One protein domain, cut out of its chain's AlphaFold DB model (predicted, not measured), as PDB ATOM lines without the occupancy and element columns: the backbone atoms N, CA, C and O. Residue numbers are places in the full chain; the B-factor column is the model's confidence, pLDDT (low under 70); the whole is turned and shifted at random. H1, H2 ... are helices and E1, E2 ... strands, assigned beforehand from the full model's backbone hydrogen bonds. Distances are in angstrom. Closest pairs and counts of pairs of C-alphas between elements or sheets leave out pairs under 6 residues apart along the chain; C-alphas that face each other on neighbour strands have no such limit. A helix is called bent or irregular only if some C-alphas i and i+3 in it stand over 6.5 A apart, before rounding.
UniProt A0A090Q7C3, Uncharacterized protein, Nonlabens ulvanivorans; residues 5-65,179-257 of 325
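Overview. This is residues 5 to 65 and 179 to 257 of the 325 residues of an uncharacterized protein of Nonlabens ulvanivorans (UniProt A0A090Q7C3). A small, twisted sheet of four parallel strands makes the core, with H2 over one face, H3 and H5 over the other, and H4 packed on H3 and H5. H1 packs on H2, while H6 and H7 make a small lobe away from the sheet. The printed part has 140 residues, with eight named helices and four named strands in the order H1 E1 H2 E2 H3 H4 E3 H5 E4 H6 H7 H8; the sheet's order is E2 E1 E3 E4, and the class is mixed, helices and strands. The whole is compact, with a radius of gyration of the C-alphas of 15.2 A and spans of 46 by 37 by 29 A.

Arrangement. Begin with H1, residues 5 to 14, which touches residues 34 to 39 of H2, residues 29 to 40, at a steep tilt of 43 degrees; their closest C-alphas, His 6 and Thr 38, are 6.1 A apart. Next find E1, residues 23 to 26, parallel to E2, residues 51 to 54, with N 24 and O 51 2.8 A apart. E1 is also parallel to E3, residues 198 to 201, with N 25 and O 199 at 2.8 A, and E3 to E4, residues 223 to 226, with N 224 and O 198 at 2.9 A. H1 only grazes this sheet. H2 is on one face at a height of 9.5 A; on the opposite face are H3, residues 55 to 63, at 8.2 A, and H5, residues 208 to 219, at 10.6 A, which makes three layers, helices on both faces of a sheet. E1, H2, E2 and E3, H5, E4 are strand-helix-strand units, parallel neighbour strands joined through a helix, with right-handed crossovers. H4, residues 179 to 189, touches H5 at a shallow tilt of 7 degrees, C-alphas 189 and 217 being closest at 5.2 A, and touches H3 about perpendicular, at 78 degrees, with C-alphas 63 and 181 closest at 3.9 A. H6, residues 231 to 235, touches H7, residues 240 to 251, with C-alphas 233 and 242 closest at 4.9 A. H8, residues 254 to 257, only just touches H5, with 3 pairs of C-alphas within 8 A, the closest being 219 and 254 at 5.9 A. Every O i to N i+4 pair is within hydrogen-bond range in H1, H3, H5 and H6, but 6 of 8 in H2, 5 of 7 in H4 and 6 of 8 in H7; H8 is too short for such a pair.

Along the chain. Find C-alpha 5 at (-34.440, -120.180, -54.266), where H1 begins; H2 is 17.2 A long, H5 16.4 A and H7 17.4 A. E3 begins at C-alpha 198, (-45.100, -123.740, -44.008), and H8 ends at C-alpha 257, (-44.406, -140.872, -49.364). H4 and H7 are irregular: C-alphas 183 and 186 are 7.5 A apart, and 241 and 244 are 7.6 A apart.

Size, cuts and confidence. The two C-alphas farthest apart, Gln 45 and Tyr 238, are 46.6 A apart. Residues 66 to 178 are not printed; C-alphas 65 and 179 are 11.3 A apart across the cut. Of the links that are printed whole, none is long. The mean pLDDT of the printed part is 94.5, and no printed residue is under 70.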
ATOM      1  N   LEU A   5     -33.202-120.919 -54.537       94.38
ATOM      2  CA  LEU A   5     -34.440-120.180 -54.266       94.38
ATOM      3  C   LEU A   5     -35.308-120.026 -55.519       94.38
ATOM      4  O   LEU A   5     -36.521-120.190 -55.438       94.38
ATOM      5  N   HIS A   6     -34.705-119.742 -56.677       93.81
ATOM      6  CA  HIS A   6     -35.450-119.623 -57.927       93.81
ATOM      7  C   HIS A   6     -36.144-120.937 -58.295       93.81
ATOM      8  O   HIS A   6     -37.321-120.927 -58.649       93.81
ATOM      9  N   ASP A   7     -35.446-122.068 -58.188       93.00
ATOM     10  CA  ASP A   7     -36.025-123.371 -58.523       93.00
ATOM     11  C   ASP A   7     -37.168-123.754 -57.576       93.00
ATOM     12  O   ASP A   7     -38.213-124.229 -58.027       93.00
ATOM     13  N   VAL A   8     -37.015-123.492 -56.273       94.69
ATOM     14  CA  VAL A   8     -38.077-123.753 -55.291       94.69
ATOM     15  C   VAL A   8     -39.298-122.873 -55.548       94.69
ATOM     16  O   VAL A   8     -40.417-123.383 -55.604       94.69
ATOM     17  N   ILE A   9     -39.105-121.567 -55.745       95.56
ATOM     18  CA  ILE A   9     -40.211-120.638 -56.004       95.56
ATOM     19  C   ILE A   9     -40.918-120.969 -57.322       95.56
ATOM     20  O   ILE A   9     -42.146-121.013 -57.346       95.56
ATOM     21  N   SER A  10     -40.176-121.295 -58.380       94.50
ATOM     22  CA  SER A  10     -40.738-121.758 -59.655       94.50
ATOM     23  C   SER A  10     -41.576-123.036 -59.487       94.50
ATOM     24  O   SER A  10     -42.691-123.142 -60.006       94.50
ATOM     25  N   SER A  11     -41.090-123.992 -58.688       93.62
ATOM     26  CA  SER A  11     -41.819-125.225 -58.373       93.62
ATOM     27  C   SER A  11     -43.116-124.952 -57.603       93.62
ATOM     28  O   SER A  11     -44.169-125.479 -57.964       93.62
ATOM     29  N   LEU A  12     -43.083-124.086 -56.587       95.00
ATOM     30  CA  LEU A  12     -44.279-123.697 -55.831       95.00
ATOM     31  C   LEU A  12     -45.281-122.928 -56.704       95.00
ATOM     32  O   LEU A  12     -46.479-123.201 -56.653       95.00
ATOM     33  N   TYR A  13     -44.793-122.017 -57.546       94.56
ATOM     34  CA  TYR A  13     -45.621-121.245 -58.468       94.56
ATOM     35  C   TYR A  13     -46.325-122.142 -59.495       94.56
ATOM     36  O   TYR A  13     -47.532-122.026 -59.690       94.56
ATOM     37  N   SER A  14     -45.612-123.103 -60.095       94.06
ATOM     38  CA  SER A  14     -46.202-124.057 -61.053       94.06
ATOM     39  C   SER A  14     -47.222-125.017 -60.422       94.06
ATOM     40  O   SER A  14     -48.119-125.504 -61.105       94.06
ATOM     41  N   GLN A  15     -47.136-125.242 -59.108       93.69
ATOM     42  CA  GLN A  15     -48.141-125.955 -58.313       93.69
ATOM     43  C   GLN A  15     -49.344-125.073 -57.914       93.69
ATOM     44  O   GLN A  15     -50.209-125.530 -57.172       93.69
ATOM     45  N   ASN A  16     -49.429-123.835 -58.415       94.12
ATOM     46  CA  ASN A  16     -50.480-122.851 -58.128       94.12
ATOM     47  C   ASN A  16     -50.552-122.393 -56.659       94.12
ATOM     48  O   ASN A  16     -51.614-121.971 -56.193       94.12
ATOM     49  N   TYR A  17     -49.440-122.441 -55.919       95.00
ATOM     50  CA  TYR A  17     -49.397-121.824 -54.594       95.00
ATOM     51  C   TYR A  17     -49.409-120.301 -54.693       95.00
ATOM     52  O   TYR A  17     -48.680-119.700 -55.485       95.00
ATOM     53  N   ASN A  18     -50.172-119.661 -53.807       93.81
ATOM     54  CA  ASN A  18     -50.059-118.224 -53.609       93.81
ATOM     55  C   ASN A  18     -48.832-117.924 -52.738       93.81
ATOM     56  O   ASN A  18     -48.907-117.983 -51.511       93.81
ATOM     57  N   LEU A  19     -47.718-117.583 -53.390       94.62
ATOM     58  CA  LEU A  19     -46.421-117.328 -52.759       94.62
ATOM     59  C   LEU A  19     -46.477-116.267 -51.645       94.62
ATOM     60  O   LEU A  19     -45.730-116.363 -50.679       94.62
ATOM     61  N   SER A  20     -47.381-115.283 -51.734       92.44
ATOM     62  CA  SER A  20     -47.495-114.222 -50.722       92.44
ATOM     63  C   SER A  20     -48.211-114.672 -49.445       92.44
ATOM     64  O   SER A  20     -48.202-113.951 -48.454       92.44
ATOM     65  N   LYS A  21     -48.898-115.821 -49.477       93.69
ATOM     66  CA  LYS A  21     -49.646-116.378 -48.338       93.69
ATOM     67  C   LYS A  21     -48.909-117.512 -47.630       93.69
ATOM     68  O   LYS A  21     -49.434-118.052 -46.660       93.69
ATOM     69  N   LEU A  22     -47.745-117.911 -48.134       96.50
ATOM     70  CA  LEU A  22     -46.931-118.949 -47.516       96.50
ATOM     71  C   LEU A  22     -46.107-118.368 -46.366       96.50
ATOM     72  O   LEU A  22     -45.738-117.192 -46.381       96.50
ATOM     73  N   THR A  23     -45.784-119.231 -45.408       97.56
ATOM     74  CA  THR A  23     -44.801-118.936 -44.364       97.56
ATOM     75  C   THR A  23     -43.511-119.660 -44.701       97.56
ATOM     76  O   THR A  23     -43.524-120.863 -44.955       97.56
ATOM     77  N   TYR A  24     -42.392-118.950 -44.686       98.00
ATOM     78  CA  TYR A  24     -41.082-119.498 -45.009       98.00
ATOM     79  C   TYR A  24     -40.200-119.557 -43.767       98.00
ATOM     80  O   TYR A  24     -40.145-118.605 -42.994       98.00
ATOM     81  N   VAL A  25     -39.470-120.656 -43.605       98.12
ATOM     82  CA  VAL A  25     -38.450-120.820 -42.566       98.12
ATOM     83  C   VAL A  25     -37.103-121.029 -43.243       98.12
ATOM     84  O   VAL A  25     -36.921-121.976 -44.011       98.12
ATOM     85  N   VAL A  26     -36.165-120.127 -42.972       96.81
ATOM     86  CA  VAL A  26     -34.843-120.072 -43.608       96.81
ATOM     87  C   VAL A  26     -33.717-120.203 -42.575       96.81
ATOM     88  O   VAL A  26     -33.925-119.882 -41.405       96.81
ATOM     89  N   PRO A  27     -32.488-120.596 -42.970       93.75
ATOM     90  CA  PRO A  27     -31.386-120.792 -42.025       93.75
ATOM     91  C   PRO A  27     -30.977-119.498 -41.313       93.75
ATOM     92  O   PRO A  27     -30.479-119.525 -40.195       93.75
ATOM     93  N   SER A  28     -31.162-118.347 -41.967       92.06
ATOM     94  CA  SER A  28     -30.880-117.036 -41.384       92.06
ATOM     95  C   SER A  28     -31.696-115.936 -42.057       92.06
ATOM     96  O   SER A  28     -32.072-116.051 -43.226       92.06
ATOM     97  N   ARG A  29     -31.873-114.809 -41.358       89.06
ATOM     98  CA  ARG A  29     -32.558-113.619 -41.895       89.06
ATOM     99  C   ARG A  29     -31.910-113.056 -43.167       89.06
ATOM    100  O   ARG A  29     -32.587-112.408 -43.953       89.06
ATOM    101  N   ARG A  30     -30.625-113.341 -43.429       88.69
ATOM    102  CA  ARG A  30     -29.946-112.918 -44.672       88.69
ATOM    103  C   ARG A  30     -30.586-113.530 -45.921       88.69
ATOM    104  O   ARG A  30     -30.604-112.889 -46.965       88.69
ATOM    105  N   VAL A  31     -31.117-114.750 -45.813       90.75
ATOM    106  CA  VAL A  31     -31.773-115.452 -46.928       90.75
ATOM    107  C   VAL A  31     -33.119-114.811 -47.272       90.75
ATOM    108  O   VAL A  31     -33.499-114.818 -48.441       90.75
ATOM    109  N   ALA A  32     -33.800-114.194 -46.298       89.06
ATOM    110  CA  ALA A  32     -35.105-113.559 -46.494       89.06
ATOM    111  C   ALA A  32     -35.066-112.482 -47.590       89.06
ATOM    112  O   ALA A  32     -35.906-112.477 -48.484       89.06
ATOM    113  N   THR A  33     -34.029-111.639 -47.608       89.19
ATOM    114  CA  THR A  33     -33.872-110.595 -48.635       89.19
ATOM    115  C   THR A  33     -33.788-111.180 -50.048       89.19
ATOM    116  O   THR A  33     -34.427-110.675 -50.974       89.19
ATOM    117  N   PHE A  34     -33.017-112.257 -50.228       91.62
ATOM    118  CA  PHE A  34     -32.903-112.927 -51.525       91.62
ATOM    119  C   PHE A  34     -34.201-113.638 -51.903       91.62
ATOM    120  O   PHE A  34     -34.626-113.531 -53.049       91.62
ATOM    121  N   LEU A  35     -34.855-114.293 -50.941       94.56
ATOM    122  CA  LEU A  35     -36.144-114.951 -51.129       94.56
ATOM    123  C   LEU A  35     -37.213-113.959 -51.598       94.56
ATOM    124  O   LEU A  35     -37.868-114.212 -52.604       94.56
ATOM    125  N   ASN A  36     -37.328-112.804 -50.944       91.62
ATOM    126  CA  ASN A  36     -38.282-111.760 -51.316       91.62
ATOM    127  C   ASN A  36     -38.025-111.230 -52.728       91.62
ATOM    128  O   ASN A  36     -38.958-111.093 -53.518       91.62
ATOM    129  N   LYS A  37     -36.753-110.992 -53.081       91.25
ATOM    130  CA  LYS A  37     -36.370-110.590 -54.443       91.25
ATOM    131  C   LYS A  37     -36.736-111.666 -55.466       91.25
ATOM    132  O   LYS A  37     -37.210-111.336 -56.549       91.25
ATOM    133  N   THR A  38     -36.528-112.941 -55.130       93.94
ATOM    134  CA  THR A  38     -36.917-114.063 -55.986       93.94
ATOM    135  C   THR A  38     -38.430-114.128 -56.150       93.94
ATOM    136  O   THR A  38     -38.880-114.159 -57.284       93.94
ATOM    137  N   ILE A  39     -39.219-114.080 -55.075       94.38
ATOM    138  CA  ILE A  39     -40.691-114.108 -55.135       94.38
ATOM    139  C   ILE A  39     -41.224-112.950 -55.984       94.38
ATOM    140  O   ILE A  39     -42.047-113.175 -56.869       94.38
ATOM    141  N   ALA A  40     -40.715-111.732 -55.776       92.38
ATOM    142  CA  ALA A  40     -41.133-110.552 -56.529       92.38
ATOM    143  C   ALA A  40     -40.918-110.695 -58.047       92.38
ATOM    144  O   ALA A  40     -41.697-110.154 -58.822       92.38
ATOM    145  N   ALA A  41     -39.905-111.451 -58.485       91.69
ATOM    146  CA  ALA A  41     -39.645-111.682 -59.907       91.69
ATOM    147  C   ALA A  41     -40.697-112.574 -60.599       91.69
ATOM    148  O   ALA A  41     -40.773-112.569 -61.824       91.69
ATOM    149  N   PHE A  42     -41.499-113.327 -59.838       89.75
ATOM    150  CA  PHE A  42     -42.572-114.186 -60.360       89.75
ATOM    151  C   PHE A  42     -43.954-113.525 -60.315       89.75
ATOM    152  O   PHE A  42     -44.936-114.141 -60.724       89.75
ATOM    153  N   LEU A  43     -44.060-112.299 -59.796       88.19
ATOM    154  CA  LEU A  43     -45.336-111.637 -59.550       88.19
ATOM    155  C   LEU A  43     -45.446-110.358 -60.376       88.19
ATOM    156  O   LEU A  43     -44.530-109.544 -60.426       88.19
ATOM    157  N   GLU A  44     -46.600-110.163 -61.010       86.69
ATOM    158  CA  GLU A  44     -46.864-108.983 -61.845       86.69
ATOM    159  C   GLU A  44     -47.365-107.780 -61.036       86.69
ATOM    160  O   GLU A  44     -47.337-106.645 -61.509       86.69
ATOM    161  N   GLN A  45     -47.852-108.025 -59.819       87.81
ATOM    162  CA  GLN A  45     -48.449-107.012 -58.959       87.81
ATOM    163  C   GLN A  45     -47.691-106.902 -57.635       87.81
ATOM    164  O   GLN A  45     -47.194-107.912 -57.130       87.81
ATOM    165  N   PRO A  46     -47.634-105.698 -57.038       87.62
ATOM    166  CA  PRO A  46     -47.134-105.535 -55.682       87.62
ATOM    167  C   PRO A  46     -47.917-106.412 -54.701       87.62
ATOM    168  O   PRO A  46     -49.149-106.438 -54.723       87.62
ATOM    169  N   ILE A  47     -47.195-107.093 -53.816       88.44
ATOM    170  CA  ILE A  47     -47.758-107.898 -52.731       88.44
ATOM    171  C   ILE A  47     -47.275-107.377 -51.382       88.44
ATOM    172  O   ILE A  47     -46.254-106.693 -51.296       88.44
ATOM    173  N   PHE A  48     -47.987-107.745 -50.320       90.25
ATOM    174  CA  PHE A  48     -47.398-107.722 -48.988       90.25
ATOM    175  C   PHE A  48     -46.335-108.814 -48.878       90.25
ATOM    176  O   PHE A  48     -46.480-109.888 -49.465       90.25
ATOM    177  N   GLU A  49     -45.271-108.516 -48.137       90.50
ATOM    178  CA  GLU A  49     -44.200-109.469 -47.873       90.50
ATOM    179  C   GLU A  49     -44.771-110.717 -47.176       90.50
ATOM    180  O   GLU A  49     -45.536-110.572 -46.213       90.50
ATOM    181  N   PRO A  50     -44.450-111.934 -47.654       93.62
ATOM    182  CA  PRO A  50     -44.831-113.149 -46.951       93.62
ATOM    183  C   PRO A  50     -44.124-113.228 -45.596       93.62
ATOM    184  O   PRO A  50     -43.101-112.589 -45.359       93.62
ATOM    185  N   ILE A  51     -44.640-114.063 -44.700       95.69
ATOM    186  CA  ILE A  51     -43.996-114.265 -43.403       95.69
ATOM    187  C   ILE A  51     -42.717-115.077 -43.623       95.69
ATOM    188  O   ILE A  51     -42.771-116.198 -44.129       95.69
ATOM    189  N   VAL A  52     -41.572-114.528 -43.216       96.81
ATOM    190  CA  VAL A  52     -40.280-115.218 -43.263       96.81
ATOM    191  C   VAL A  52     -39.655-115.235 -41.874       96.81
ATOM    192  O   VAL A  52     -39.305-114.194 -41.322       96.81
ATOM    193  N   TYR A  53     -39.476-116.431 -41.327       97.38
ATOM    194  CA  TYR A  53     -38.770-116.666 -40.077       97.38
ATOM    195  C   TYR A  53     -37.360-117.188 -40.358       97.38
ATOM    196  O   TYR A  53     -37.166-118.046 -41.222       97.38
ATOM    197  N   SER A  54     -36.358-116.727 -39.602       95.75
ATOM    198  CA  SER A  54     -35.178-117.576 -39.403       95.75
ATOM    199  C   SER A  54     -35.558-118.812 -38.577       95.75
ATOM    200  O   SER A  54     -36.618-118.826 -37.953       95.75
ATOM    201  N   VAL A  55     -34.716-119.849 -38.540       95.25
ATOM    202  CA  VAL A  55     -34.957-121.012 -37.661       95.25
ATOM    203  C   VAL A  55     -35.162-120.564 -36.214       95.25
ATOM    204  O   VAL A  55     -36.119-120.986 -35.579       95.25
ATOM    205  N   GLU A  56     -34.330-119.652 -35.720       94.12
ATOM    206  CA  GLU A  56     -34.449-119.132 -34.357       94.12
ATOM    207  C   GLU A  56     -35.766-118.374 -34.134       94.12
ATOM    208  O   GLU A  56     -36.469-118.637 -33.159       94.12
ATOM    209  N   ASP A  57     -36.162-117.510 -35.077       96.75
ATOM    210  CA  ASP A  57     -37.443-116.794 -34.998       96.75
ATOM    211  C   ASP A  57     -38.633-117.762 -35.020       96.75
ATOM    212  O   ASP A  57     -39.615-117.566 -34.306       96.75
ATOM    213  N   PHE A  58     -38.541-118.818 -35.829       97.81
ATOM    214  CA  PHE A  58     -39.565-119.850 -35.931       97.81
ATOM    215  C   PHE A  58     -39.700-120.636 -34.624       97.81
ATOM    216  O   PHE A  58     -40.817-120.933 -34.196       97.81
ATOM    217  N   ILE A  59     -38.582-120.944 -33.967       97.94
ATOM    218  CA  ILE A  59     -38.565-121.625 -32.671       97.94
ATOM    219  C   ILE A  59     -39.197-120.741 -31.600       97.94
ATOM    220  O   ILE A  59     -40.123-121.194 -30.930       97.94
ATOM    221  N   SER A  60     -38.795-119.473 -31.504       97.44
ATOM    222  CA  SER A  60     -39.409-118.494 -30.595       97.44
ATOM    223  C   SER A  60     -40.909-118.332 -30.851       97.44
ATOM    224  O   SER A  60     -41.709-118.373 -29.918       97.44
ATOM    225  N   HIS A  61     -41.316-118.236 -32.121       97.38
ATOM    226  CA  HIS A  61     -42.722-118.152 -32.520       97.38
ATOM    227  C   HIS A  61     -43.519-119.396 -32.099       97.38
ATOM    228  O   HIS A  61     -44.584-119.276 -31.495       97.38
ATOM    229  N   THR A  62     -42.980-120.588 -32.362       98.06
ATOM    230  CA  THR A  62     -43.611-121.875 -32.023       98.06
ATOM    231  C   THR A  62     -43.712-122.064 -30.508       98.06
ATOM    232  O   THR A  62     -44.746-122.490 -29.989       98.06
ATOM    233  N   ALA A  63     -42.652-121.712 -29.778       97.56
ATOM    234  CA  ALA A  63     -42.606-121.753 -28.323       97.56
ATOM    235  C   ALA A  63     -43.443-120.645 -27.663       97.56
ATOM    236  O   ALA A  63     -43.859-120.818 -26.516       97.56
ATOM    237  N   GLN A  64     -43.738-119.551 -28.373       96.75
ATOM    238  CA  GLN A  64     -44.378-118.335 -27.856       96.75
ATOM    239  C   GLN A  64     -43.601-117.722 -26.681       96.75
ATOM    240  O   GLN A  64     -44.172-117.433 -25.630       96.75
ATOM    241  N   VAL A  65     -42.290-117.583 -26.859       97.50
ATOM    242  CA  VAL A  65     -41.349-117.019 -25.879       97.50
ATOM    243  C   VAL A  65     -40.352-116.112 -26.590       97.50
ATOM    244  O   VAL A  65     -40.204-116.181 -27.812       97.50
ATOM    245  N   ARG A 179     -36.855-126.701 -26.501       98.31
ATOM    246  CA  ARG A 179     -37.638-127.684 -25.734       98.31
ATOM    247  C   ARG A 179     -39.115-127.290 -25.635       98.31
ATOM    248  O   ARG A 179     -39.989-128.141 -25.804       98.31
ATOM    249  N   LEU A 180     -39.406-126.014 -25.387       98.38
ATOM    250  CA  LEU A 180     -40.775-125.495 -25.321       98.38
ATOM    251  C   LEU A 180     -41.465-125.517 -26.691       98.38
ATOM    252  O   LEU A 180     -42.648-125.853 -26.772       98.38
ATOM    253  N   ALA A 181     -40.739-125.211 -27.769       98.56
ATOM    254  CA  ALA A 181     -41.241-125.302 -29.135       98.56
ATOM    255  C   ALA A 181     -41.606-126.746 -29.480       98.56
ATOM    256  O   ALA A 181     -42.697-126.983 -29.988       98.56
ATOM    257  N   PHE A 182     -40.751-127.716 -29.135       98.62
ATOM    258  CA  PHE A 182     -41.047-129.138 -29.301       98.62
ATOM    259  C   PHE A 182     -42.334-129.544 -28.574       98.62
ATOM    260  O   PHE A 182     -43.212-130.151 -29.182       98.62
ATOM    261  N   ALA A 183     -42.509-129.117 -27.319       98.12
ATOM    262  CA  ALA A 183     -43.721-129.400 -26.550       98.12
ATOM    263  C   ALA A 183     -45.004-128.787 -27.152       98.12
ATOM    264  O   ALA A 183     -46.099-129.285 -26.896       98.12
ATOM    265  N   LYS A 184     -44.890-127.710 -27.941       98.25
ATOM    266  CA  LYS A 184     -46.022-127.023 -28.591       98.25
ATOM    267  C   LYS A 184     -46.180-127.357 -30.081       98.25
ATOM    268  O   LYS A 184     -47.198-126.985 -30.665       98.25
ATOM    269  N   ALA A 185     -45.211-128.037 -30.695       98.06
ATOM    270  CA  ALA A 185     -45.110-128.196 -32.146       98.06
ATOM    271  C   ALA A 185     -46.341-128.874 -32.757       98.06
ATOM    272  O   ALA A 185     -46.831-128.421 -33.789       98.06
ATOM    273  N   GLU A 186     -46.883-129.905 -32.102       97.12
ATOM    274  CA  GLU A 186     -48.065-130.623 -32.593       97.12
ATOM    275  C   GLU A 186     -49.262-129.676 -32.727       97.12
ATOM    276  O   GLU A 186     -49.816-129.526 -33.814       97.12
ATOM    277  N   TYR A 187     -49.586-128.937 -31.662       97.00
ATOM    278  CA  TYR A 187     -50.653-127.939 -31.690       97.00
ATOM    279  C   TYR A 187     -50.380-126.825 -32.715       97.00
ATOM    280  O   TYR A 187     -51.265-126.480 -33.498       97.00
ATOM    281  N   GLN A 188     -49.159-126.282 -32.757       97.19
ATOM    282  CA  GLN A 188     -48.806-125.190 -33.675       97.19
ATOM    283  C   GLN A 188     -48.868-125.614 -35.149       97.19
ATOM    284  O   GLN A 188     -49.280-124.823 -35.996       97.19
ATOM    285  N   SER A 189     -48.547-126.869 -35.466       96.81
ATOM    286  CA  SER A 189     -48.636-127.393 -36.835       96.81
ATOM    287  C   SER A 189     -50.064-127.363 -37.403       96.81
ATOM    288  O   SER A 189     -50.253-127.212 -38.612       96.81
ATOM    289  N   THR A 190     -51.085-127.409 -36.535       95.56
ATOM    290  CA  THR A 190     -52.503-127.348 -36.938       95.56
ATOM    291  C   THR A 190     -52.970-125.957 -37.369       95.56
ATOM    292  O   THR A 190     -54.048-125.831 -37.943       95.56
ATOM    293  N   GLN A 191     -52.171-124.914 -37.119       95.00
ATOM    294  CA  GLN A 191     -52.475-123.541 -37.539       95.00
ATOM    295  C   GLN A 191     -52.197-123.303 -39.033       95.00
ATOM    296  O   GLN A 191     -52.584-122.273 -39.583       95.00
ATOM    297  N   TYR A 192     -51.531-124.253 -39.692       96.38
ATOM    298  CA  TYR A 192     -51.225-124.228 -41.119       96.38
ATOM    299  C   TYR A 192     -52.182-125.139 -41.896       96.38
ATOM    300  O   TYR A 192     -52.903-125.950 -41.321       96.38
ATOM    301  N   SER A 193     -52.198-125.006 -43.222       96.25
ATOM    302  CA  SER A 193     -53.072-125.791 -44.104       96.25
ATOM    303  C   SER A 193     -52.326-126.267 -45.347       96.25
ATOM    304  O   SER A 193     -51.214-125.816 -45.628       96.25
ATOM    305  N   LYS A 194     -52.947-127.144 -46.138       93.25
ATOM    306  CA  LYS A 194     -52.385-127.590 -47.422       93.25
ATOM    307  C   LYS A 194     -52.346-126.477 -48.466       93.25
ATOM    308  O   LYS A 194     -51.505-126.526 -49.362       93.25
ATOM    309  N   GLU A 195     -53.242-125.499 -48.358       94.69
ATOM    310  CA  GLU A 195     -53.346-124.334 -49.236       94.69
ATOM    311  C   GLU A 195     -52.327-123.246 -48.867       94.69
ATOM    312  O   GLU A 195     -51.802-122.563 -49.748       94.69
ATOM    313  N   THR A 196     -52.019-123.106 -47.573       95.69
ATOM    314  CA  THR A 196     -51.011-122.175 -47.037       95.69
ATOM    315  C   THR A 196     -50.018-122.900 -46.123       95.69
ATOM    316  O   THR A 196     -49.999-122.654 -44.910       95.69
ATOM    317  N   PRO A 197     -49.221-123.835 -46.669       96.81
ATOM    318  CA  PRO A 197     -48.288-124.613 -45.874       96.81
ATOM    319  C   PRO A 197     -47.096-123.770 -45.428       96.81
ATOM    320  O   PRO A 197     -46.746-122.762 -46.052       96.81
ATOM    321  N   ILE A 198     -46.421-124.241 -44.383       97.88
ATOM    322  CA  ILE A 198     -45.100-123.740 -44.008       97.88
ATOM    323  C   ILE A 198     -44.017-124.373 -44.894       97.88
ATOM    324  O   ILE A 198     -44.054-125.565 -45.201       97.88
ATOM    325  N   ILE A 199     -43.047-123.575 -45.332       98.00
ATOM    326  CA  ILE A 199     -41.999-123.982 -46.268       98.00
ATOM    327  C   ILE A 199     -40.629-123.851 -45.599       98.00
ATOM    328  O   ILE A 199     -40.122-122.747 -45.408       98.00
ATOM    329  N   PHE A 200     -40.000-124.982 -45.293       97.88
ATOM    330  CA  PHE A 200     -38.625-125.045 -44.801       97.88
ATOM    331  C   PHE A 200     -37.641-125.034 -45.975       97.88
ATOM    332  O   PHE A 200     -37.729-125.869 -46.879       97.88
ATOM    333  N   LEU A 201     -36.690-124.100 -45.965       96.69
ATOM    334  CA  LEU A 201     -35.749-123.872 -47.061       96.69
ATOM    335  C   LEU A 201     -34.304-124.015 -46.589       96.69
ATOM    336  O   LEU A 201     -33.880-123.308 -45.683       96.69
ATOM    337  N   GLY A 202     -33.523-124.876 -47.242       94.12
ATOM    338  CA  GLY A 202     -32.065-124.916 -47.082       94.12
ATOM    339  C   GLY A 202     -31.579-125.322 -45.688       94.12
ATOM    340  O   GLY A 202     -30.423-125.078 -45.354       94.12
ATOM    341  N   LEU A 203     -32.447-125.917 -44.866       94.06
ATOM    342  CA  LEU A 203     -32.093-126.365 -43.522       94.06
ATOM    343  C   LEU A 203     -31.279-127.662 -43.602       94.06
ATOM    344  O   LEU A 203     -31.701-128.637 -44.225       94.06
ATOM    345  N   ASN A 204     -30.105-127.672 -42.977       90.00
ATOM    346  CA  ASN A 204     -29.191-128.812 -42.931       90.00
ATOM    347  C   ASN A 204     -28.482-128.849 -41.569       90.00
ATOM    348  O   ASN A 204     -28.447-127.834 -40.880       90.00
ATOM    349  N   ALA A 205     -27.895-129.997 -41.211       90.38
ATOM    350  CA  ALA A 205     -27.177-130.202 -39.950       90.38
ATOM    351  C   ALA A 205     -27.987-129.755 -38.717       90.38
ATOM    352  O   ALA A 205     -27.474-129.082 -37.826       90.38
ATOM    353  N   LEU A 206     -29.267-130.133 -38.704       95.50
ATOM    354  CA  LEU A 206     -30.207-129.806 -37.641       95.50
ATOM    355  C   LEU A 206     -29.777-130.446 -36.315       95.50
ATOM    356  O   LEU A 206     -29.297-131.583 -36.286       95.50
ATOM    357  N   ASN A 207     -29.992-129.732 -35.214       95.50
ATOM    358  CA  ASN A 207     -29.944-130.302 -33.874       95.50
ATOM    359  C   ASN A 207     -31.178-131.183 -33.608       95.50
ATOM    360  O   ASN A 207     -32.148-131.174 -34.366       95.50
ATOM    361  N   LYS A 208     -31.161-131.963 -32.521       97.12
ATOM    362  CA  LYS A 208     -32.225-132.944 -32.265       97.12
ATOM    363  C   LYS A 208     -33.602-132.294 -32.092       97.12
ATOM    364  O   LYS A 208     -34.567-132.837 -32.623       97.12
ATOM    365  N   ALA A 209     -33.709-131.159 -31.402       97.94
ATOM    366  CA  ALA A 209     -34.988-130.471 -31.267       97.94
ATOM    367  C   ALA A 209     -35.501-129.935 -32.612       97.94
ATOM    368  O   ALA A 209     -36.673-130.125 -32.925       97.94
ATOM    369  N   GLU A 210     -34.636-129.329 -33.432       97.56
ATOM    370  CA  GLU A 210     -34.991-128.889 -34.792       97.56
ATOM    371  C   GLU A 210     -35.512-130.047 -35.642       97.56
ATOM    372  O   GLU A 210     -36.550-129.905 -36.286       97.56
ATOM    373  N   GLU A 211     -34.818-131.192 -35.628       97.62
ATOM    374  CA  GLU A 211     -35.250-132.386 -36.356       97.62
ATOM    375  C   GLU A 211     -36.658-132.820 -35.937       97.62
ATOM    376  O   GLU A 211     -37.518-133.005 -36.795       97.62
ATOM    377  N   GLU A 212     -36.906-132.967 -34.633       98.06
ATOM    378  CA  GLU A 212     -38.197-133.447 -34.132       98.06
ATOM    379  C   GLU A 212     -39.328-132.440 -34.379       98.06
ATOM    380  O   GLU A 212     -40.420-132.831 -34.790       98.06
ATOM    381  N   ILE A 213     -39.073-131.140 -34.202       98.38
ATOM    382  CA  ILE A 213     -40.055-130.088 -34.493       98.38
ATOM    383  C   ILE A 213     -40.406-130.105 -35.980       98.38
ATOM    384  O   ILE A 213     -41.577-130.223 -36.331       98.38
ATOM    385  N   ILE A 214     -39.414-130.029 -36.870       97.88
ATOM    386  CA  ILE A 214     -39.655-130.009 -38.320       97.88
ATOM    387  C   ILE A 214     -40.386-131.278 -38.758       97.88
ATOM    388  O   ILE A 214     -41.319-131.194 -39.558       97.88
ATOM    389  N   LYS A 215     -40.022-132.439 -38.202       97.12
ATOM    390  CA  LYS A 215     -40.711-133.704 -38.464       97.12
ATOM    391  C   LYS A 215     -42.198-133.634 -38.105       97.12
ATOM    392  O   LYS A 215     -43.015-133.994 -38.943       97.12
ATOM    393  N   ILE A 216     -42.559-133.113 -36.929       97.88
ATOM    394  CA  ILE A 216     -43.967-132.935 -36.525       97.88
ATOM    395  C   ILE A 216     -44.726-132.066 -37.538       97.88
ATOM    396  O   ILE A 216     -45.827-132.415 -37.967       97.88
ATOM    397  N   PHE A 217     -44.130-130.952 -37.971       97.94
ATOM    398  CA  PHE A 217     -44.746-130.086 -38.976       97.94
ATOM    399  C   PHE A 217     -44.908-130.790 -40.331       97.94
ATOM    400  O   PHE A 217     -45.954-130.649 -40.963       97.94
ATOM    401  N   LEU A 218     -43.921-131.567 -40.777       97.06
ATOM    402  CA  LEU A 218     -43.997-132.347 -42.017       97.06
ATOM    403  C   LEU A 218     -45.063-133.449 -41.950       97.06
ATOM    404  O   LEU A 218     -45.866-133.574 -42.876       97.06
ATOM    405  N   ASP A 219     -45.132-134.184 -40.842       95.88
ATOM    406  CA  ASP A 219     -46.091-135.275 -40.637       95.88
ATOM    407  C   ASP A 219     -47.547-134.761 -40.543       95.88
ATOM    408  O   ASP A 219     -48.488-135.492 -40.857       95.88
ATOM    409  N   SER A 220     -47.755-133.474 -40.219       94.38
ATOM    410  CA  SER A 220     -49.077-132.819 -40.262       94.38
ATOM    411  C   SER A 220     -49.648-132.629 -41.681       94.38
ATOM    412  O   SER A 220     -50.811-132.254 -41.835       94.38
ATOM    413  N   ASN A 221     -48.851-132.869 -42.734       91.69
ATOM    414  CA  ASN A 221     -49.147-132.556 -44.140       91.69
ATOM    415  C   ASN A 221     -49.404-131.064 -44.447       91.69
ATOM    416  O   ASN A 221     -49.830-130.736 -45.557       91.69
ATOM    417  N   ASN A 222     -49.113-130.163 -43.505       94.06
ATOM    418  CA  ASN A 222     -49.224-128.711 -43.678       94.06
ATOM    419  C   ASN A 222     -47.854-128.034 -43.848       94.06
ATOM    420  O   ASN A 222     -47.733-126.816 -43.704       94.06
ATOM    421  N   ALA A 223     -46.813-128.812 -44.147       97.19
ATOM    422  CA  ALA A 223     -45.462-128.317 -44.351       97.19
ATOM    423  C   ALA A 223     -44.782-128.969 -45.558       97.19
ATOM    424  O   ALA A 223     -45.112-130.086 -45.955       97.19
ATOM    425  N   LYS A 224     -43.792-128.274 -46.120       96.69
ATOM    426  CA  LYS A 224     -42.871-128.804 -47.133       96.69
ATOM    427  C   LYS A 224     -41.441-128.430 -46.780       96.69
ATOM    428  O   LYS A 224     -41.197-127.350 -46.251       96.69
ATOM    429  N   ILE A 225     -40.493-129.293 -47.134       96.94
ATOM    430  CA  ILE A 225     -39.060-129.036 -46.976       96.94
ATOM    431  C   ILE A 225     -38.329-129.140 -48.316       96.94
ATOM    432  O   ILE A 225     -38.592-130.043 -49.117       96.94
ATOM    433  N   PHE A 226     -37.413-128.200 -48.547       96.06
ATOM    434  CA  PHE A 226     -36.533-128.130 -49.709       96.06
ATOM    435  C   PHE A 226     -35.087-128.009 -49.244       96.06
ATOM    436  O   PHE A 226     -34.771-127.169 -48.399       96.06
ATOM    437  N   TYR A 227     -34.203-128.823 -49.816       94.38
ATOM    438  CA  TYR A 227     -32.797-128.849 -49.427       94.38
ATOM    439  C   TYR A 227     -31.933-128.156 -50.475       94.38
ATOM    440  O   TYR A 227     -31.965-128.518 -51.651       94.38
ATOM    441  N   ASP A 228     -31.121-127.202 -50.024       92.69
ATOM    442  CA  ASP A 228     -30.065-126.597 -50.834       92.69
ATOM    443  C   ASP A 228     -28.871-127.561 -50.876       92.69
ATOM    444  O   ASP A 228     -27.981-127.552 -50.023       92.69
ATOM    445  N   SER A 229     -28.940-128.518 -51.798       91.94
ATOM    446  CA  SER A 229     -27.951-129.577 -51.977       91.94
ATOM    447  C   SER A 229     -27.866-129.982 -53.447       91.94
ATOM    448  O   SER A 229     -28.651-129.526 -54.275       91.94
ATOM    449  N   ASP A 230     -26.916-130.857 -53.768       92.56
ATOM    450  CA  ASP A 230     -26.693-131.373 -55.115       92.56
ATOM    451  C   ASP A 230     -26.873-132.893 -55.142       92.56
ATOM    452  O   ASP A 230     -26.471-133.581 -54.195       92.56
ATOM    453  N   LEU A 231     -27.444-133.419 -56.231       91.06
ATOM    454  CA  LEU A 231     -27.664-134.857 -56.417       91.06
ATOM    455  C   LEU A 231     -26.379-135.668 -56.228       91.06
ATOM    456  O   LEU A 231     -26.422-136.717 -55.585       91.06
ATOM    457  N   TYR A 232     -25.228-135.139 -56.660       92.62
ATOM    458  CA  TYR A 232     -23.933-135.796 -56.466       92.62
ATOM    459  C   TYR A 232     -23.674-136.188 -55.003       92.62
ATOM    460  O   TYR A 232     -23.201-137.288 -54.718       92.62
ATOM    461  N   PHE A 233     -23.994-135.305 -54.052       92.69
ATOM    462  CA  PHE A 233     -23.754-135.577 -52.634       92.69
ATOM    463  C   PHE A 233     -24.751-136.570 -52.050       92.69
ATOM    464  O   PHE A 233     -24.420-137.257 -51.088       92.69
ATOM    465  N   GLN A 234     -25.961-136.649 -52.599       90.12
ATOM    466  CA  GLN A 234     -26.985-137.567 -52.105       90.12
ATOM    467  C   GLN A 234     -26.770-138.993 -52.588       90.12
ATOM    468  O   GLN A 234     -27.025-139.932 -51.839       90.12
ATOM    469  N   GLU A 235     -26.275-139.145 -53.811       89.69
ATOM    470  CA  GLU A 235     -25.987-140.443 -54.419       89.69
ATOM    471  C   GLU A 235     -24.647-141.022 -53.939       89.69
ATOM    472  O   GLU A 235     -24.444-142.234 -53.977       89.69
ATOM    473  N   ASN A 236     -23.738-140.181 -53.433       92.00
ATOM    474  CA  ASN A 236     -22.457-140.618 -52.884       92.00
ATOM    475  C   ASN A 236     -22.531-140.861 -51.366       92.00
ATOM    476  O   ASN A 236     -22.399-139.936 -50.558       92.00
ATOM    477  N   GLU A 237     -22.683-142.128 -50.971       91.38
ATOM    478  CA  GLU A 237     -22.813-142.553 -49.569       91.38
ATOM    479  C   GLU A 237     -21.618-142.179 -48.681       91.38
ATOM    480  O   GLU A 237     -21.799-141.926 -47.487       91.38
ATOM    481  N   TYR A 238     -20.420-142.076 -49.259       92.12
ATOM    482  CA  TYR A 238     -19.191-141.747 -48.534       92.12
ATOM    483  C   TYR A 238     -18.958-140.241 -48.397       92.12
ATOM    484  O   TYR A 238     -18.080-139.817 -47.648       92.12
ATOM    485  N   HIS A 239     -19.723-139.411 -49.113       92.25
ATOM    486  CA  HIS A 239     -19.535-137.970 -49.061       92.25
ATOM    487  C   HIS A 239     -20.271-137.353 -47.866       92.25
ATOM    488  O   HIS A 239     -21.497-137.436 -47.747       92.25
ATOM    489  N   GLU A 240     -19.515-136.668 -47.011       91.12
ATOM    490  CA  GLU A 240     -19.986-136.075 -45.753       91.12
ATOM    491  C   GLU A 240     -21.071-135.009 -45.943       91.12
ATOM    492  O   GLU A 240     -22.036-134.963 -45.184       91.12
ATOM    493  N   ALA A 241     -20.977-134.205 -47.007       91.00
ATOM    494  CA  ALA A 241     -21.949-133.144 -47.300       91.00
ATOM    495  C   ALA A 241     -23.405-133.635 -47.464       91.00
ATOM    496  O   ALA A 241     -24.333-132.854 -47.272       91.00
ATOM    497  N   GLY A 242     -23.620-134.916 -47.795       92.50
ATOM    498  CA  GLY A 242     -24.958-135.510 -47.882       92.50
ATOM    499  C   GLY A 242     -25.389-136.290 -46.634       92.50
ATOM    500  O   GLY A 242     -26.525-136.757 -46.590       92.50
ATOM    501  N   ARG A 243     -24.527-136.441 -45.613       94.19
ATOM    502  CA  ARG A 243     -24.757-137.327 -44.454       94.19
ATOM    503  C   ARG A 243     -26.096-137.057 -43.763       94.19
ATOM    504  O   ARG A 243     -26.878-137.983 -43.559       94.19
ATOM    505  N   PHE A 244     -26.354-135.803 -43.394       94.88
ATOM    506  CA  PHE A 244     -27.559-135.426 -42.650       94.88
ATOM    507  C   PHE A 244     -28.831-135.630 -43.475       94.88
ATOM    508  O   PHE A 244     -29.752-136.293 -43.013       94.88
ATOM    509  N   ILE A 245     -28.853-135.159 -44.725       94.44
ATOM    510  CA  ILE A 245     -30.019-135.295 -45.612       94.44
ATOM    511  C   ILE A 245     -30.325-136.772 -45.903       94.44
ATOM    512  O   ILE A 245     -31.486-137.178 -45.830       94.44
ATOM    513  N   ARG A 246     -29.302-137.606 -46.153       94.31
ATOM    514  CA  ARG A 246     -29.483-139.062 -46.292       94.31
ATOM    515  C   ARG A 246     -30.076-139.685 -45.030       94.31
ATOM    516  O   ARG A 246     -30.971-140.520 -45.137       94.31
ATOM    517  N   ARG A 247     -29.614-139.270 -43.843       94.81
ATOM    518  CA  ARG A 247     -30.176-139.724 -42.562       94.81
ATOM    519  C   ARG A 247     -31.642-139.308 -42.411       94.81
ATOM    520  O   ARG A 247     -32.438-140.140 -41.991       94.81
ATOM    521  N   TYR A 248     -32.012-138.075 -42.760       95.06
ATOM    522  CA  TYR A 248     -33.411-137.630 -42.711       95.06
ATOM    523  C   TYR A 248     -34.282-138.467 -43.647       95.06
ATOM    524  O   TYR A 248     -35.289-139.017 -43.208       95.06
ATOM    525  N   LYS A 249     -33.832-138.667 -44.896       93.75
ATOM    526  CA  LYS A 249     -34.515-139.515 -45.882       93.75
ATOM    527  C   LYS A 249     -34.800-140.923 -45.354       93.75
ATOM    528  O   LYS A 249     -35.848-141.472 -45.663       93.75
ATOM    529  N   SER A 250     -33.880-141.514 -44.588       93.69
ATOM    530  CA  SER A 250     -34.033-142.883 -44.086       93.69
ATOM    531  C   SER A 250     -34.798-143.016 -42.767       93.69
ATOM    532  O   SER A 250     -35.231-144.121 -42.461       93.69
ATOM    533  N   HIS A 251     -34.963-141.944 -41.985       94.69
ATOM    534  CA  HIS A 251     -35.548-142.020 -40.633       94.69
ATOM    535  C   HIS A 251     -36.837-141.208 -40.445       94.69
ATOM    536  O   HIS A 251     -37.478-141.325 -39.398       94.69
ATOM    537  N   TRP A 252     -37.204-140.337 -41.386       96.12
ATOM    538  CA  TRP A 252     -38.420-139.529 -41.275       96.12
ATOM    539  C   TRP A 252     -39.550-140.138 -42.108       96.12
ATOM    540  O   TRP A 252     -39.415-140.271 -43.324       96.12
ATOM    541  N   ASN A 253     -40.682-140.423 -41.458       94.06
ATOM    542  CA  ASN A 253     -41.884-141.000 -42.076       94.06
ATOM    543  C   ASN A 253     -42.364-140.195 -43.293       94.06
ATOM    544  O   ASN A 253     -42.795-140.769 -44.290       94.06
ATOM    545  N   TYR A 254     -42.222-138.866 -43.253       94.88
ATOM    546  CA  TYR A 254     -42.501-137.981 -44.383       94.88
ATOM    547  C   TYR A 254     -41.893-138.470 -45.717       94.88
ATOM    548  O   TYR A 254     -42.559-138.407 -46.753       94.88
ATOM    549  N   PHE A 255     -40.666-139.010 -45.708       94.56
ATOM    550  CA  PHE A 255     -39.974-139.469 -46.921       94.56
ATOM    551  C   PHE A 255     -40.345-140.891 -47.373       94.56
ATOM    552  O   PHE A 255     -39.845-141.350 -48.398       94.56
ATOM    553  N   GLU A 256     -41.255-141.577 -46.678       93.12
ATOM    554  CA  GLU A 256     -41.870-142.807 -47.199       93.12
ATOM    555  C   GLU A 256     -42.818-142.504 -48.369       93.12
ATOM    556  O   GLU A 256     -42.987-143.324 -49.271       93.12
ATOM    557  N   GLN A 257     -43.428-141.313 -48.362       92.31
ATOM    558  CA  GLN A 257     -44.406-140.872 -49.364       92.31
ATOM    559  C   GLN A 257     -43.899-139.714 -50.234       92.31
ATOM    560  O   GLN A 257     -44.479-139.432 -51.284       92.31
TER     561      GLN A 257